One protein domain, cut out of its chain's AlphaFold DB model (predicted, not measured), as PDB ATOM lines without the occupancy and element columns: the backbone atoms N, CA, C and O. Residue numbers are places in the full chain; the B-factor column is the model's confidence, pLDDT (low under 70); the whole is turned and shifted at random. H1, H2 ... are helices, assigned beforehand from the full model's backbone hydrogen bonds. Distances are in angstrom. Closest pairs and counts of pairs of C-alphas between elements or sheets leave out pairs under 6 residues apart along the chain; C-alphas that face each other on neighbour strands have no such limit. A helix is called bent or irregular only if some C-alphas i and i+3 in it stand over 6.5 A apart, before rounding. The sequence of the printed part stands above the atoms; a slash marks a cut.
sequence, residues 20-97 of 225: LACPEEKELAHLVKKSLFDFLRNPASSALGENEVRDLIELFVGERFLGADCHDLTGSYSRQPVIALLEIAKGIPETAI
ATOM      1  N   LEU A  20     -37.210  25.752 185.396       59.06
ATOM      2  CA  LEU A  20     -35.833  25.844 184.960       59.06
ATOM      3  C   LEU A  20     -35.060  25.030 185.992       59.06
ATOM      4  O   LEU A  20     -34.753  25.522 187.076       59.06
ATOM      5  N   ALA A  21     -34.876  23.746 185.693       72.25
ATOM      6  CA  ALA A  21     -34.124  22.839 186.538       72.25
ATOM      7  C   ALA A  21     -32.731  23.428 186.801       72.25
ATOM      8  O   ALA A  21     -32.221  24.226 186.005       72.25
ATOM      9  N   CYS A  22     -32.118  23.039 187.922       82.00
ATOM     10  CA  CYS A  22     -30.722  23.375 188.161       82.00
ATOM     11  C   CYS A  22     -29.863  22.982 186.943       82.00
ATOM     12  O   CYS A  22     -30.136  21.947 186.325       82.00
ATOM     13  N   PRO A  23     -28.838  23.781 186.600       86.75
ATOM     14  CA  PRO A  23     -27.902  23.417 185.546       86.75
ATOM     15  C   PRO A  23     -27.226  22.081 185.869       86.75
ATOM     16  O   PRO A  23     -27.039  21.736 187.040       86.75
ATOM     17  N   GLU A  24     -26.841  21.343 184.827       86.69
ATOM     18  CA  GLU A  24     -26.031  20.133 184.988       86.69
ATOM     19  C   GLU A  24     -24.706  20.462 185.687       86.69
ATOM     20  O   GLU A  24     -24.213  21.589 185.615       86.69
ATOM     21  N   GLU A  25     -24.088  19.471 186.328       85.56
ATOM     22  CA  GLU A  25     -22.866  19.652 187.122       85.56
ATOM     23  C   GLU A  25     -21.755  20.396 186.363       85.56
ATOM     24  O   GLU A  25     -21.157  21.330 186.897       85.56
ATOM     25  N   LYS A  26     -21.524  20.044 185.089       86.94
ATOM     26  CA  LYS A  26     -20.508  20.692 184.242       86.94
ATOM     27  C   LYS A  26     -20.828  22.163 183.974       86.94
ATOM     28  O   LYS A  26     -19.932  23.006 184.018       86.94
ATOM     29  N   GLU A  27     -22.097  22.486 183.727       90.81
ATOM     30  CA  GLU A  27     -22.536  23.870 183.542       90.81
ATOM     31  C   GLU A  27     -22.430  24.647 184.861       90.81
ATOM     32  O   GLU A  27     -21.886  25.750 184.874       90.81
ATOM     33  N   LEU A  28     -22.858  24.062 185.985       91.44
ATOM     34  CA  LEU A  28     -22.731  24.685 187.301       91.44
ATOM     35  C   LEU A  28     -21.265  24.983 187.638       91.44
ATOM     36  O   LEU A  28     -20.940  26.119 187.984       91.44
ATOM     37  N   ALA A  29     -20.372  24.004 187.476       91.44
ATOM     38  CA  ALA A  29     -18.936  24.167 187.687       91.44
ATOM     39  C   ALA A  29     -18.372  25.330 186.856       91.44
ATOM     40  O   ALA A  29     -17.594  26.147 187.356       91.44
ATOM     41  N   HIS A  30     -18.798  25.439 185.593       93.00
ATOM     42  CA  HIS A  30     -18.411  26.527 184.698       93.00
ATOM     43  C   HIS A  30     -18.917  27.893 185.182       93.00
ATOM     44  O   HIS A  30     -18.143  28.851 185.251       93.00
ATOM     45  N   LEU A  31     -20.186  27.989 185.591       95.44
ATOM     46  CA  LEU A  31     -20.778  29.222 186.126       95.44
ATOM     47  C   LEU A  31     -20.105  29.672 187.428       95.44
ATOM     48  O   LEU A  31     -19.799  30.861 187.581       95.44
ATOM     49  N   VAL A  32     -19.809  28.741 188.340       95.50
ATOM     50  CA  VAL A  32     -19.050  29.032 189.566       95.50
ATOM     51  C   VAL A  32     -17.642  29.510 189.223       95.50
ATOM     52  O   VAL A  32     -17.203  30.540 189.739       95.50
ATOM     53  N   LYS A  33     -16.952  28.826 188.300       95.19
ATOM     54  CA  LYS A  33     -15.605  29.202 187.841       95.19
ATOM     55  C   LYS A  33     -15.588  30.624 187.268       95.19
ATOM     56  O   LYS A  33     -14.745  31.426 187.669       95.19
ATOM     57  N   LYS A  34     -16.530  30.968 186.380       96.12
ATOM     58  CA  LYS A  34     -16.670  32.325 185.812       96.12
ATOM     59  C   LYS A  34     -16.888  33.377 186.891       96.12
ATOM     60  O   LYS A  34     -16.169  34.371 186.913       96.12
ATOM     61  N   SER A  35     -17.836  33.126 187.791       97.81
ATOM     62  CA  SER A  35     -18.188  34.036 188.886       97.81
ATOM     63  C   SER A  35     -17.005  34.297 189.812       97.81
ATOM     64  O   SER A  35     -16.729  35.439 190.175       97.81
ATOM     65  N   LEU A  36     -16.249  33.246 190.137       97.12
ATOM     66  CA  LEU A  36     -15.062  33.350 190.970       97.12
ATOM     67  C   LEU A  36     -13.960  34.168 190.288       97.12
ATOM     68  O   LEU A  36     -13.377  35.047 190.918       97.12
ATOM     69  N   PHE A  37     -13.672  33.920 189.006       96.19
ATOM     70  CA  PHE A  37     -12.650  34.688 188.289       96.19
ATOM     71  C   PHE A  37     -13.035  36.152 188.075       96.19
ATOM     72  O   PHE A  37     -12.166  37.019 188.180       96.19
ATOM     73  N   ASP A  38     -14.308  36.430 187.790       97.69
ATOM     74  CA  ASP A  38     -14.830  37.792 187.675       97.69
ATOM     75  C   ASP A  38     -14.641  38.562 188.993       97.69
ATOM     76  O   ASP A  38     -14.006  39.622 189.014       97.69
ATOM     77  N   PHE A  39     -15.061  37.957 190.110       98.06
ATOM     78  CA  PHE A  39     -14.896  38.515 191.452       98.06
ATOM     79  C   PHE A  39     -13.429  38.709 191.841       98.06
ATOM     80  O   PHE A  39     -13.032  39.802 192.233       98.06
ATOM     81  N   LEU A  40     -12.589  37.679 191.699       95.94
ATOM     82  CA  LEU A  40     -11.181  37.751 192.108       95.94
ATOM     83  C   LEU A  40     -10.361  38.736 191.265       95.94
ATOM     84  O   LEU A  40      -9.355  39.257 191.748       95.94
ATOM     85  N   ARG A  41     -10.765  39.002 190.016       94.62
ATOM     86  CA  ARG A  41     -10.091  39.976 189.148       94.62
ATOM     87  C   ARG A  41     -10.365  41.412 189.589       94.62
ATOM     88  O   ARG A  41      -9.433  42.213 189.608       94.62
ATOM     89  N   ASN A  42     -11.619  41.746 189.898       95.62
ATOM     90  CA  ASN A  42     -11.982  43.066 190.410       95.62
ATOM     91  C   ASN A  42     -13.263  43.014 191.268       95.62
ATOM     92  O   ASN A  42     -14.355  43.239 190.740       95.62
ATOM     93  N   PRO A  43     -13.144  42.816 192.595       96.75
ATOM     94  CA  PRO A  43     -14.301  42.669 193.481       96.75
ATOM     95  C   PRO A  43     -15.247  43.877 193.497       96.75
ATOM     96  O   PRO A  43     -16.421  43.746 193.819       96.75
ATOM     97  N   ALA A  44     -14.741  45.074 193.181       96.06
ATOM     98  CA  ALA A  44     -15.535  46.302 193.200       96.06
ATOM     99  C   ALA A  44     -16.454  46.451 191.976       96.06
ATOM    100  O   ALA A  44     -17.359  47.283 191.999       96.06
ATOM    101  N   SER A  45     -16.203  45.696 190.901       95.44
ATOM    102  CA  SER A  45     -16.960  45.781 189.647       95.44
ATOM    103  C   SER A  45     -17.475  44.434 189.152       95.44
ATOM    104  O   SER A  45     -17.898  44.354 188.000       95.44
ATOM    105  N   SER A  46     -17.363  43.378 189.954       97.62
ATOM    106  CA  SER A  46     -17.836  42.053 189.576       97.62
ATOM    107  C   SER A  46     -19.358  42.011 189.517       97.62
ATOM    108  O   SER A  46     -20.045  42.754 190.222       97.62
ATOM    109  N   ALA A  47     -19.891  41.136 188.666       97.75
ATOM    110  CA  ALA A  47     -21.335  40.983 188.491       97.75
ATOM    111  C   ALA A  47     -22.017  40.452 189.759       97.75
ATOM    112  O   ALA A  47     -23.157  40.809 190.043       97.75
ATOM    113  N   LEU A  48     -21.299  39.613 190.508       98.00
ATOM    114  CA  LEU A  48     -21.721  39.057 191.787       98.00
ATOM    115  C   LEU A  48     -20.807  39.562 192.904       98.00
ATOM    116  O   LEU A  48     -19.588  39.653 192.732       98.00
ATOM    117  N   GLY A  49     -21.397  39.882 194.050       97.81
ATOM    118  CA  GLY A  49     -20.695  40.245 195.275       97.81
ATOM    119  C   GLY A  49     -20.195  39.027 196.057       97.81
ATOM    120  O   GLY A  49     -20.540  37.883 195.772       97.81
ATOM    121  N   GLU A  50     -19.406  39.273 197.106       97.69
ATOM    122  CA  GLU A  50     -18.744  38.212 197.883       97.69
ATOM    123  C   GLU A  50     -19.720  37.147 198.411       97.69
ATOM    124  O   GLU A  50     -19.473  35.950 198.267       97.69
ATOM    125  N   ASN A  51     -20.839  37.568 199.009       98.00
ATOM    126  CA  ASN A  51     -21.825  36.644 199.575       98.00
ATOM    127  C   ASN A  51     -22.517  35.800 198.499       98.00
ATOM    128  O   ASN A  51     -22.803  34.632 198.733       98.00
ATOM    129  N   GLU A  52     -22.752  36.369 197.320       98.19
ATOM    130  CA  GLU A  52     -23.398  35.679 196.204       98.19
ATOM    131  C   GLU A  52     -22.446  34.654 195.574       98.19
ATOM    132  O   GLU A  52     -22.840  33.524 195.293       98.19
ATOM    133  N   VAL A  53     -21.160  35.004 195.436       97.88
ATOM    134  CA  VAL A  53     -20.114  34.060 195.013       97.88
ATOM    135  C   VAL A  53     -19.967  32.923 196.029       97.88
ATOM    136  O   VAL A  53     -19.860  31.765 195.632       97.88
ATOM    137  N   ARG A  54     -20.008  33.220 197.336       96.88
ATOM    138  CA  ARG A  54     -19.996  32.191 198.392       96.88
ATOM    139  C   ARG A  54     -21.194  31.251 198.293       96.88
ATOM    140  O   ARG A  54     -21.000  30.048 198.423       96.88
ATOM    141  N   ASP A  55     -22.390  31.774 198.030       95.44
ATOM    142  CA  ASP A  55     -23.590  30.951 197.840       95.44
ATOM    143  C   ASP A  55     -23.466  30.016 196.631       95.44
ATOM    144  O   ASP A  55     -23.824  28.844 196.723       95.44
ATOM    145  N   LEU A  56     -22.908  30.498 195.513       94.31
ATOM    146  CA  LEU A  56     -22.647  29.662 194.337       94.31
ATOM    147  C   LEU A  56     -21.613  28.560 194.617       94.31
ATOM    148  O   LEU A  56     -21.773  27.432 194.154       94.31
ATOM    149  N   ILE A  57     -20.574  28.856 195.403       94.56
ATOM    150  CA  ILE A  57     -19.592  27.848 195.834       94.56
ATOM    151  C   ILE A  57     -20.242  26.831 196.782       94.56
ATOM    152  O   ILE A  57     -20.020  25.635 196.617       94.56
ATOM    153  N   GLU A  58     -21.053  27.276 197.750       92.19
ATOM    154  CA  GLU A  58     -21.778  26.375 198.659       92.19
ATOM    155  C   GLU A  58     -22.716  25.450 197.875       92.19
ATOM    156  O   GLU A  58     -22.789  24.257 198.169       92.19
ATOM    157  N   LEU A  59     -23.387  25.978 196.847       89.94
ATOM    158  CA  LEU A  59     -24.242  25.193 195.961       89.94
ATOM    159  C   LEU A  59     -23.457  24.096 195.230       89.94
ATOM    160  O   LEU A  59     -23.914  22.957 195.198       89.94
ATOM    161  N   PHE A  60     -22.291  24.429 194.671       90.19
ATOM    162  CA  PHE A  60     -21.457  23.481 193.929       90.19
ATOM    163  C   PHE A  60     -20.800  22.427 194.831       90.19
ATOM    164  O   PHE A  60     -20.810  21.249 194.503       90.19
ATOM    165  N   VAL A  61     -20.262  22.825 195.987       89.75
ATOM    166  CA  VAL A  61     -19.557  21.906 196.900       89.75
ATOM    167  C   VAL A  61     -20.525  21.058 197.727       89.75
ATOM    168  O   VAL A  61     -20.203  19.938 198.105       89.75
ATOM    169  N   GLY A  62     -21.707  21.584 198.051       81.81
ATOM    170  CA  GLY A  62     -22.615  20.973 199.021       81.81
ATOM    171  C   GLY A  62     -23.453  19.800 198.510       81.81
ATOM    172  O   GLY A  62     -24.383  19.424 199.219       81.81
ATOM    173  N   GLU A  63     -23.215  19.295 197.292       65.94
ATOM    174  CA  GLU A  63     -24.034  18.277 196.592       65.94
ATOM    175  C   GLU A  63     -25.547  18.596 196.532       65.94
ATOM    176  O   GLU A  63     -26.358  17.779 196.092       65.94
ATOM    177  N   ARG A  64     -25.961  19.817 196.914       63.50
ATOM    178  CA  ARG A  64     -27.368  20.253 196.994       63.50
ATOM    179  C   ARG A  64     -28.052  20.347 195.625       63.50
ATOM    180  O   ARG A  64     -29.222  20.700 195.574       63.50
ATOM    181  N   PHE A  65     -27.340  20.055 194.540       64.50
ATOM    182  CA  PHE A  65     -27.818  20.135 193.161       64.50
ATOM    183  C   PHE A  65     -28.271  18.781 192.583       64.50
ATOM    184  O   PHE A  65     -28.949  18.769 191.556       64.50
ATOM    185  N   LEU A  66     -27.960  17.643 193.222       58.25
ATOM    186  CA  LEU A  66     -28.362  16.319 192.727       58.25
ATOM    187  C   LEU A  66     -29.868  16.087 192.940       58.25
ATOM    188  O   LEU A  66     -30.310  15.590 193.974       58.25
ATOM    189  N   GLY A  67     -30.666  16.469 191.939       58.78
ATOM    190  CA  GLY A  67     -32.117  16.259 191.914       58.78
ATOM    191  C   GLY A  67     -32.945  17.309 192.663       58.78
ATOM    192  O   GLY A  67     -34.143  17.098 192.853       58.78
ATOM    193  N   ALA A  68     -32.339  18.421 193.086       64.19
ATOM    194  CA  ALA A  68     -33.054  19.535 193.705       64.19
ATOM    195  C   ALA A  68     -33.610  20.512 192.657       64.19
ATOM    196  O   ALA A  68     -33.004  20.739 191.610       64.19
ATOM    197  N   ASP A  69     -34.753  21.124 192.965       75.19
ATOM    198  CA  ASP A  69     -35.274  22.259 192.208       75.19
ATOM    199  C   ASP A  69     -34.608  23.549 192.710       75.19
ATOM    200  O   ASP A  69     -34.769  23.940 193.868       75.19
ATOM    201  N   CYS A  70     -33.850  24.220 191.838       79.44
ATOM    202  CA  CYS A  70     -33.166  25.475 192.151       79.44
ATOM    203  C   CYS A  70     -34.126  26.646 192.408       79.44
ATOM    204  O   CYS A  70     -33.685  27.691 192.893       79.44
ATOM    205  N   HIS A  71     -35.413  26.498 192.086       80.50
ATOM    206  CA  HIS A  71     -36.413  27.542 192.269       80.50
ATOM    207  C   HIS A  71     -36.634  27.899 193.746       80.50
ATOM    208  O   HIS A  71     -36.753  29.075 194.089       80.50
ATOM    209  N   ASP A  72     -36.629  26.896 194.625       82.88
ATOM    210  CA  ASP A  72     -36.909  27.084 196.054       82.88
ATOM    211  C   ASP A  72     -35.630  27.255 196.891       82.88
ATOM    212  O   ASP A  72     -35.681  27.494 198.103       82.88
ATOM    213  N   LEU A  73     -34.460  27.166 196.251       88.38
ATOM    214  CA  LEU A  73     -33.179  27.356 196.912       88.38
ATOM    215  C   LEU A  73     -32.870  28.844 197.088       88.38
ATOM    216  O   LEU A  73     -32.929  29.650 196.160       88.38
ATOM    217  N   THR A  74     -32.477  29.200 198.306       92.00
ATOM    218  CA  THR A  74     -32.025  30.545 198.669       92.00
ATOM    219  C   THR A  74     -30.606  30.462 199.208       92.00
ATOM    220  O   THR A  74     -30.302  29.580 200.014       92.00
ATOM    221  N   GLY A  75     -29.752  31.393 198.789       92.25
ATOM    222  CA  GLY A  75     -28.391  31.520 199.288       92.25
ATOM    223  C   GLY A  75     -28.350  31.731 200.803       92.25
ATOM    224  O   GLY A  75     -29.078  32.568 201.355       92.25
ATOM    225  N   SER A  76     -27.497  30.976 201.490       93.44
ATOM    226  CA  SER A  76     -27.308  31.063 202.939       93.44
ATOM    227  C   SER A  76     -26.721  32.414 203.365       93.44
ATOM    228  O   SER A  76     -27.029  32.901 204.458       93.44
ATOM    229  N   TYR A  77     -25.903  33.028 202.504       96.38
ATOM    230  CA  TYR A  77     -25.141  34.245 202.775       96.38
ATOM    231  C   TYR A  77     -25.809  35.501 202.205       96.38
ATOM    232  O   TYR A  77     -26.034  36.462 202.942       96.38
ATOM    233  N   SER A  78     -26.147  35.513 200.914       96.62
ATOM    234  CA  SER A  78     -26.751  36.677 200.245       96.62
ATOM    235  C   SER A  78     -28.251  36.816 200.503       96.62
ATOM    236  O   SER A  78     -28.796  37.907 200.335       96.62
ATOM    237  N   ARG A  79     -28.918  35.722 200.905       96.38
ATOM    238  CA  ARG A  79     -30.385  35.601 200.970       96.38
ATOM    239  C   ARG A  79     -31.090  35.801 199.621       96.38
ATOM    240  O   ARG A  79     -32.301  36.010 199.604       96.38
ATOM    241  N   GLN A  80     -30.360  35.726 198.509       95.56
ATOM    242  CA  GLN A  80     -30.927  35.798 197.163       95.56
ATOM    243  C   GLN A  80     -31.411  34.421 196.688       95.56
ATOM    244  O   GLN A  80     -30.825  33.402 197.073       95.56
ATOM    245  N   PRO A  81     -32.444  34.359 195.829       93.69
ATOM    246  CA  PRO A  81     -32.816  33.125 195.146       93.69
ATOM    247  C   PRO A  81     -31.646  32.603 194.308       93.69
ATOM    248  O   PRO A  81     -31.076  33.349 193.509       93.69
ATOM    249  N   VAL A  82     -31.311  31.320 194.443       91.56
ATOM    250  CA  VAL A  82     -30.189  30.699 193.717       91.56
ATOM    251  C   VAL A  82     -30.355  30.846 192.207       91.56
ATOM    252  O   VAL A  82     -29.395  31.160 191.508       91.56
ATOM    253  N   ILE A  83     -31.583  30.710 191.703       90.94
ATOM    254  CA  ILE A  83     -31.868  30.882 190.277       90.94
ATOM    255  C   ILE A  83     -31.488  32.279 189.762       90.94
ATOM    256  O   ILE A  83     -30.950  32.402 188.665       90.94
ATOM    257  N   ALA A  84     -31.687  33.331 190.565       93.75
ATOM    258  CA  ALA A  84     -31.305  34.688 190.185       93.75
ATOM    259  C   ALA A  84     -29.778  34.836 190.106       93.75
ATOM    260  O   ALA A  84     -29.268  35.467 189.182       93.75
ATOM    261  N   LEU A  85     -29.046  34.203 191.029       95.31
ATOM    262  CA  LEU A  85     -27.580  34.185 191.012       95.31
ATOM    263  C   LEU A  85     -27.038  33.464 189.772       95.31
ATOM    264  O   LEU A  85     -26.101  33.949 189.138       95.31
ATOM    265  N   LEU A  86     -27.649  32.337 189.395       93.81
ATOM    266  CA  LEU A  86     -27.271  31.575 188.202       93.81
ATOM    267  C   LEU A  86     -27.515  32.366 186.909       93.81
ATOM    268  O   LEU A  86     -26.667  32.347 186.020       93.81
ATOM    269  N   GLU A  87     -28.623  33.104 186.808       94.19
ATOM    270  CA  GLU A  87     -28.891  33.971 185.652       94.19
ATOM    271  C   GLU A  87     -27.874  35.116 185.532       94.19
ATOM    272  O   GLU A  87     -27.393  35.407 184.433       94.19
ATOM    273  N   ILE A  88     -27.460  35.719 186.653       96.75
ATOM    274  CA  ILE A  88     -26.375  36.711 186.650       96.75
ATOM    275  C   ILE A  88     -25.056  36.056 186.209       96.75
ATOM    276  O   ILE A  88     -24.368  36.589 185.337       96.75
ATOM    277  N   ALA A  89     -24.723  34.877 186.748       96.81
ATOM    278  CA  ALA A  89     -23.504  34.142 186.405       96.81
ATOM    279  C   ALA A  89     -23.431  33.771 184.911       96.81
ATOM    280  O   ALA A  89     -22.360  33.850 184.300       96.81
ATOM    281  N   LYS A  90     -24.566  33.420 184.290       95.94
ATOM    282  CA  LYS A  90     -24.661  33.171 182.839       95.94
ATOM    283  C   LYS A  90     -24.281  34.408 182.020       95.94
ATOM    284  O   LYS A  90     -23.632  34.268 180.984       95.94
ATOM    285  N   GLY A  91     -24.629  35.603 182.505       96.69
ATOM    286  CA  GLY A  91     -24.311  36.886 181.870       96.69
ATOM    287  C   GLY A  91     -22.840  37.312 181.957       96.69
ATOM    288  O   GLY A  91     -22.423  38.203 181.216       96.69
ATOM    289  N   ILE A  92     -22.034  36.682 182.819       97.50
ATOM    290  CA  ILE A  92     -20.595  36.962 182.921       97.50
ATOM    291  C   ILE A  92     -19.911  36.541 181.606       97.50
ATOM    292  O   ILE A  92     -20.183  35.450 181.099       97.50
ATOM    293  N   PRO A  93     -19.019  37.353 181.013       95.38
ATOM    294  CA  PRO A  93     -18.377  37.003 179.750       95.38
ATOM    295  C   PRO A  93     -17.420  35.812 179.902       95.38
ATOM    296  O   PRO A  93     -16.714  35.684 180.898       95.38
ATOM    297  N   GLU A  94     -17.304  34.975 178.867       91.94
ATOM    298  CA  GLU A  94     -16.366  33.834 178.840       91.94
ATOM    299  C   GLU A  94     -14.889  34.248 178.977       91.94
ATOM    300  O   GLU A  94     -14.042  33.467 179.401       91.94
ATOM    301  N   THR A  95     -14.561  35.506 178.673       93.06
ATOM    302  CA  THR A  95     -13.227  36.093 178.886       93.06
ATOM    303  C   THR A  95     -12.908  36.372 180.361       93.06
ATOM    304  O   THR A  95     -11.799  36.816 180.690       93.06
ATOM    305  N   ALA A  96     -13.867  36.165 181.270       94.62
ATOM    306  CA  ALA A  96     -13.612  36.185 182.705       94.62
ATOM    307  C   ALA A  96     -12.644  35.060 183.093       94.62
ATOM    308  O   ALA A  96     -11.705  35.309 183.849       94.62
ATOM    309  N   ILE A  97     -12.779  33.867 182.502       94.81
ATOM    310  CA  ILE A  97     -11.845  32.768 182.753       94.81
ATOM    311  C   ILE A  97     -10.546  33.012 181.960       94.81
ATOM    312  O   ILE A  97     -10.594  33.224 180.743       94.81
TER     313      ILE A  97
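Overview. This is residues 20 to 97 of the 225 residues of an uncharacterized protein of Candidatus Woesearchaeota archaeon (UniProt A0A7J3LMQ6). Two helices, H1 and H2, lie side by side as a helical hairpin, and a third, shorter helix, H3, crosses over one face of it, touching both. A long loop, residues 62 to 81, leads from the end of H2 to the start of H3. The printed part has 78 residues with three named helices, in the order H1, H2, H3, and no named strand; the class is all helix. The whole is compact, with a radius of gyration of the C-alphas of 11.4 A, and the C-alphas span 33 by 24 by 20 A.

Along the chain. The longest helix is H1, residues 25 to 41, 24.1 A from first to last C-alpha; it begins at C-alpha 25, (-22.866, 19.652, 187.122), and ends at C-alpha 41, (-10.091, 39.976, 189.148). H2, residues 50 to 61, is 16.4 A long from first to last C-alpha. H3, residues 82 to 91, is 14.6 A long and ends at C-alpha 91, (-24.311, 36.886, 181.870). None of the three helices is bent or irregular.

Arrangement. H1 and H2 form a helical hairpin: they touch at a shallow tilt of 28 degrees and run opposite ways. Their closest C-alphas, those of Val 32 and Leu 56, are 6.0 A apart. H1 touches H3 with its residues 31 to 35 alone, and the closest C-alphas, those of Leu 31 and Ala 89, are 5.6 A apart. The lines of H1 and H3 stand at a steep tilt of 69 degrees, only just short of about perpendicular, and the two run the same way. H2 touches H3 with its residues 52 to 56 alone; the closest C-alphas, those of Glu 52 and Leu 85, are 6.8 A apart. Their lines are about perpendicular, at 76 degrees. The helix packing is mostly crossed, only just, with 1 of 3 touching pairs at a shallow tilt. In H1, H2 and H3 every O i to N i+4 pair is within hydrogen-bond range.

Size, cuts and confidence. The outline is rounded, and the two C-alphas farthest apart, those of Ala 44 and Gly 67, are 34.3 A from each other. The C-alphas of Leu 20 and Ile 97, the first and last printed, are 25.1 A apart. The printed part has no cut. The link from H1 to H2, 8 residues, is short, and the link from H2 to H3, 20 residues, is long; the C-alphas of that long link lie 10 to 17 A from the mean of the C-alphas. The mean pLDDT of the printed part is 90.1, and it is under 70 at residue 20 and residues 63 to 68, where the model's confidence is low.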